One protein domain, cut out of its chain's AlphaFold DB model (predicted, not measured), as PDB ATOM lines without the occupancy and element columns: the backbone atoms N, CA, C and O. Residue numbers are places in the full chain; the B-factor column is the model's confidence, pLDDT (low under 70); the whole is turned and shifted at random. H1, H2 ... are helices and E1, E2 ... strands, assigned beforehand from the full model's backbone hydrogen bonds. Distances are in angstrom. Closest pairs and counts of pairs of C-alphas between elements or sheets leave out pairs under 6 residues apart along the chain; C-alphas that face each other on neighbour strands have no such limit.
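What this domain is: This is residues 10 to 19 and 29 to 60 of the 60 residues of an uncharacterized protein of Candidatus Nephrothrix sp. EaCA (UniProt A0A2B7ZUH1). A small ribbon of two parallel strands, E1 and E2, has helix H2 running back over one face, with the short helix H1 at one end. The printed part has 42 residues, in the order E1, E2, H1, H2, mixed in class. It is compact, with a radius of gyration of the C-alphas of 9.9 A, and flat, spanning 24 by 23 by 12 A.

Where its parts are: E1, residues 10 to 13, begins with C-alpha 10 at (23.311, 45.185, 30.989). E2 is residues 33 to 36 and H1 residues 43 to 46. H2, residues 48 to 59, measures 16.5 A and ends with C-alpha 59 at (20.948, 52.908, 23.006).

How they stand to each other: E1 and E2 are parallel neighbours at 22 degrees; N 36 and O 12 are 2.8 A apart, within hydrogen-bond range. The closest C-alphas of E2 and H2, those of Ile 36 and Glu 50, are 7.2 A apart. Those of E1 and H1, Gly 13 and Met 43, are 5.7 A apart. H1 and H2 only just touch, only at the corner by their tight link, with 3 pairs of C-alphas within 8 A; the closest are Met 44 and Phe 51, 5.5 A, and H2 touches with residues 51 to 52 alone. In H2 every O i to N i+4 pair is within hydrogen-bond range; H1 is too short for such a pair.

The domain as a whole: The farthest C-alphas, Gly 19 and Tyr 60, are 28.2 A apart. Residues 20 to 28 are not printed, and C-alphas 19 and 29 are 19.5 A apart across this cut. Of the links printed whole, E2 to H1 is short. No printed residue is under 70 in pLDDT.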
ATOM      1  N   LEU A  10      22.949  46.591  30.887       96.75
ATOM      2  CA  LEU A  10      23.311  45.185  30.989       96.75
ATOM      3  C   LEU A  10      22.503  44.381  29.970       96.75
ATOM      4  O   LEU A  10      21.283  44.504  29.896       96.75
ATOM      5  N   LEU A  11      23.183  43.536  29.208       97.25
ATOM      6  CA  LEU A  11      22.577  42.644  28.228       97.25
ATOM      7  C   LEU A  11      23.212  41.267  28.399       97.25
ATOM      8  O   LEU A  11      24.431  41.173  28.320       97.25
ATOM      9  N   ALA A  12      22.419  40.219  28.622       97.88
ATOM     10  CA  ALA A  12      22.910  38.848  28.805       97.88
ATOM     11  C   ALA A  12      22.116  37.838  27.964       97.88
ATOM     12  O   ALA A  12      20.979  38.099  27.583       97.88
ATOM     13  N   GLY A  13      22.680  36.662  27.694       98.31
ATOM     14  CA  GLY A  13      21.900  35.526  27.200       98.31
ATOM     15  C   GLY A  13      21.239  34.794  28.364       98.31
ATOM     16  O   GLY A  13      21.898  34.543  29.379       98.31
ATOM     17  N   GLU A  14      19.957  34.449  28.230       98.31
ATOM     18  CA  GLU A  14      19.128  33.839  29.284       98.31
ATOM     19  C   GLU A  14      19.799  32.639  29.972       98.31
ATOM     20  O   GLU A  14      19.821  32.562  31.200       98.31
ATOM     21  N   LYS A  15      20.425  31.742  29.199       97.94
ATOM     22  CA  LYS A  15      21.067  30.519  29.716       97.94
ATOM     23  C   LYS A  15      22.361  30.792  30.487       97.94
ATOM     24  O   LYS A  15      22.845  29.913  31.192       97.94
ATOM     25  N   SER A  16      22.945  31.981  30.328       96.75
ATOM     26  CA  SER A  16      24.217  32.366  30.959       96.75
ATOM     27  C   SER A  16      24.064  33.402  32.074       96.75
ATOM     28  O   SER A  16      24.943  33.511  32.924       96.75
ATOM     29  N   ALA A  17      22.945  34.129  32.099       96.00
ATOM     30  CA  ALA A  17      22.697  35.264  32.985       96.00
ATOM     31  C   ALA A  17      22.887  34.961  34.481       96.00
ATOM     32  O   ALA A  17      23.404  35.799  35.223       96.00
ATOM     33  N   SER A  18      22.475  33.772  34.931       93.62
ATOM     34  CA  SER A  18      22.585  33.345  36.333       93.62
ATOM     35  C   SER A  18      24.024  33.068  36.775       93.62
ATOM     36  O   SER A  18      24.310  33.142  37.967       93.62
ATOM     37  N   GLY A  19      24.927  32.778  35.834       92.94
ATOM     38  CA  GLY A  19      26.341  32.518  36.106       92.94
ATOM     39  C   GLY A  19      27.214  33.772  36.123       92.94
ATOM     40  O   GLY A  19      28.417  33.668  36.349       92.94
ATOM     41  N   ALA A  29      22.785  50.423  39.288       91.25
ATOM     42  CA  ALA A  29      23.204  51.590  38.513       91.25
ATOM     43  C   ALA A  29      22.844  51.495  37.022       91.25
ATOM     44  O   ALA A  29      22.878  52.510  36.329       91.25
ATOM     45  N   ALA A  30      22.538  50.300  36.514       93.62
ATOM     46  CA  ALA A  30      22.201  50.101  35.113       93.62
ATOM     47  C   ALA A  30      20.841  50.732  34.771       93.62
ATOM     48  O   ALA A  30      19.856  50.527  35.477       93.62
ATOM     49  N   HIS A  31      20.769  51.434  33.640       94.19
ATOM     50  CA  HIS A  31      19.521  51.979  33.099       94.19
ATOM     51  C   HIS A  31      18.516  50.879  32.768       94.19
ATOM     52  O   HIS A  31      17.311  51.034  32.953       94.19
ATOM     53  N   THR A  32      19.009  49.763  32.235       94.31
ATOM     54  CA  THR A  32      18.193  48.599  31.899       94.31
ATOM     55  C   THR A  32      19.047  47.343  31.960       94.31
ATOM     56  O   THR A  32      20.253  47.375  31.696       94.31
ATOM     57  N   TYR A  33      18.396  46.233  32.295       95.38
ATOM     58  CA  TYR A  33      18.934  44.891  32.178       95.38
ATOM     59  C   TYR A  33      18.019  44.050  31.285       95.38
ATOM     60  O   TYR A  33      16.845  43.876  31.605       95.38
ATOM     61  N   VAL A  34      18.554  43.547  30.174       97.00
ATOM     62  CA  VAL A  34      17.825  42.720  29.201       97.00
ATOM     63  C   VAL A  34      18.473  41.346  29.100       97.00
ATOM     64  O   VAL A  34      19.699  41.215  29.115       97.00
ATOM     65  N   THR A  35      17.646  40.316  28.949       97.88
ATOM     66  CA  THR A  35      18.089  38.965  28.597       97.88
ATOM     67  C   THR A  35      17.570  38.564  27.222       97.88
ATOM     68  O   THR A  35      16.386  38.748  26.948       97.88
ATOM     69  N   ILE A  36      18.423  37.979  26.375       98.38
ATOM     70  CA  ILE A  36      18.025  37.420  25.076       98.38
ATOM     71  C   ILE A  36      17.599  35.953  25.275       98.38
ATOM     72  O   ILE A  36      18.437  35.137  25.687       98.38
ATOM     73  N   PRO A  37      16.332  35.593  24.987       98.12
ATOM     74  CA  PRO A  37      15.818  34.245  25.219       98.12
ATOM     75  C   PRO A  37      16.574  33.162  24.451       98.12
ATOM     76  O   PRO A  37      16.962  33.348  23.291       98.12
ATOM     77  N   GLU A  38      16.719  32.002  25.089       97.94
ATOM     78  CA  GLU A  38      17.306  30.777  24.535       97.94
ATOM     79  C   GLU A  38      18.777  30.879  24.097       97.94
ATOM     80  O   GLU A  38      19.275  29.961  23.439       97.94
ATOM     81  N   THR A  39      19.493  31.932  24.492       98.50
ATOM     82  CA  THR A  39      20.914  32.123  24.157       98.50
ATOM     83  C   THR A  39      21.828  31.954  25.364       98.50
ATOM     84  O   THR A  39      21.428  32.190  26.511       98.50
ATOM     85  N   GLY A  40      23.055  31.506  25.109       97.38
ATOM     86  CA  GLY A  40      24.143  31.471  26.077       97.38
ATOM     87  C   GLY A  40      24.984  32.745  26.049       97.38
ATOM     88  O   GLY A  40      24.513  33.838  25.749       97.38
ATOM     89  N   HIS A  41      26.264  32.603  26.390       96.56
ATOM     90  CA  HIS A  41      27.204  33.725  26.424       96.56
ATOM     91  C   HIS A  41      27.415  34.366  25.041       96.56
ATOM     92  O   HIS A  41      27.683  35.561  24.945       96.56
ATOM     93  N   MET A  42      27.264  33.583  23.969       97.50
ATOM     94  CA  MET A  42      27.561  33.993  22.598       97.50
ATOM     95  C   MET A  42      26.298  34.420  21.837       97.50
ATOM     96  O   MET A  42      26.171  34.176  20.639       97.50
ATOM     97  N   MET A  43      25.364  35.098  22.508       97.94
ATOM     98  CA  MET A  43      24.082  35.554  21.950       97.94
ATOM     99  C   MET A  43      24.183  36.357  20.640       97.94
ATOM    100  O   MET A  43      23.277  36.300  19.814       97.94
ATOM    101  N   MET A  44      25.295  37.062  20.413       98.00
ATOM    102  CA  MET A  44      25.573  37.787  19.170       98.00
ATOM    103  C   MET A  44      25.845  36.857  17.978       98.00
ATOM    104  O   MET A  44      25.624  37.257  16.840       98.00
ATOM    105  N   LEU A  45      26.319  35.632  18.228       98.25
ATOM    106  CA  LEU A  45      26.504  34.587  17.217       98.25
ATOM    107  C   LEU A  45      25.277  33.675  17.117       98.25
ATOM    108  O   LEU A  45      24.923  33.249  16.023       98.25
ATOM    109  N   GLU A  46      24.634  33.379  18.249       98.44
ATOM    110  CA  GLU A  46      23.463  32.494  18.311       98.44
ATOM    111  C   GLU A  46      22.215  33.140  17.687       98.44
ATOM    112  O   GLU A  46      21.485  32.482  16.948       98.44
ATOM    113  N   LYS A  47      21.972  34.427  17.978       98.50
ATOM    114  CA  LYS A  47      20.802  35.202  17.530       98.50
ATOM    115  C   LYS A  47      21.209  36.648  17.177       98.50
ATOM    116  O   LYS A  47      20.910  37.591  17.917       98.50
ATOM    117  N   PRO A  48      21.938  36.859  16.060       98.31
ATOM    118  CA  PRO A  48      22.549  38.150  15.723       98.31
ATOM    119  C   PRO A  48      21.533  39.278  15.522       98.31
ATOM    120  O   PRO A  48      21.810  40.428  15.870       98.31
ATOM    121  N   LYS A  49      20.351  38.968  14.975       98.38
ATOM    122  CA  LYS A  49      19.306  39.966  14.739       98.38
ATOM    123  C   LYS A  49      18.743  40.476  16.065       98.38
ATOM    124  O   LYS A  49      18.699  41.680  16.286       98.38
ATOM    125  N   GLU A  50      18.371  39.562  16.949       98.44
ATOM    126  CA  GLU A  50      17.818  39.838  18.272       98.44
ATOM    127  C   GLU A  50      18.828  40.587  19.143       98.44
ATOM    128  O   GLU A  50      18.460  41.510  19.865       98.44
ATOM    129  N   PHE A  51      20.114  40.250  19.020       98.38
ATOM    130  CA  PHE A  51      21.190  41.005  19.653       98.38
ATOM    131  C   PHE A  51      21.245  42.458  19.166       98.38
ATOM    132  O   PHE A  51      21.290  43.379  19.981       98.38
ATOM    133  N   CYS A  52      21.193  42.685  17.850       98.25
ATOM    134  CA  CYS A  52      21.200  44.036  17.284       98.25
ATOM    135  C   CYS A  52      19.942  44.833  17.657       98.25
ATOM    136  O   CYS A  52      20.040  46.023  17.960       98.25
ATOM    137  N   ASP A  53      18.773  44.192  17.655       98.19
ATOM    138  CA  ASP A  53      17.511  44.817  18.052       98.19
ATOM    139  C   ASP A  53      17.543  45.225  19.534       98.19
ATOM    140  O   ASP A  53      17.146  46.343  19.867       98.19
ATOM    141  N   ALA A  54      18.089  44.371  20.411       97.81
ATOM    142  CA  ALA A  54      18.276  44.689  21.824       97.81
ATOM    143  C   ALA A  54      19.211  45.894  22.009       97.81
ATOM    144  O   ALA A  54      18.850  46.842  22.703       97.81
ATOM    145  N   LEU A  55      20.366  45.916  21.331       97.19
ATOM    146  CA  LEU A  55      21.278  47.065  21.380       97.19
ATOM    147  C   LEU A  55      20.608  48.352  20.893       97.19
ATOM    148  O   LEU A  55      20.762  49.396  21.525       97.19
ATOM    149  N   ARG A  56      19.846  48.289  19.795       97.19
ATOM    150  CA  ARG A  56      19.131  49.458  19.277       97.19
ATOM    151  C   ARG A  56      18.108  49.974  20.288       97.19
ATOM    152  O   ARG A  56      18.100  51.169  20.532       97.19
ATOM    153  N   SER A  57      17.321  49.089  20.901       95.75
ATOM    154  CA  SER A  57      16.331  49.455  21.926       95.75
ATOM    155  C   SER A  57      16.945  50.014  23.211       95.75
ATOM    156  O   SER A  57      16.244  50.658  23.985       95.75
ATOM    157  N   MET A  58      18.207  49.695  23.499       95.00
ATOM    158  CA  MET A  58      18.888  50.145  24.714       95.00
ATOM    159  C   MET A  58      19.591  51.492  24.515       95.00
ATOM    160  O   MET A  58      19.703  52.259  25.468       95.00
ATOM    161  N   LEU A  59      20.083  51.762  23.302       93.31
ATOM    162  CA  LEU A  59      20.948  52.908  23.006       93.31
ATOM    163  C   LEU A  59      20.240  54.074  22.294       93.31
ATOM    164  O   LEU A  59      20.817  55.161  22.248       93.31
ATOM    165  N   TYR A  60      19.042  53.862  21.739       90.06
ATOM    166  CA  TYR A  60      18.268  54.846  20.969       90.06
ATOM    167  C   TYR A  60      16.796  54.832  21.382       90.06
ATOM    168  O   TYR A  60      16.180  55.917  21.316       90.06
TER     169      TYR A  60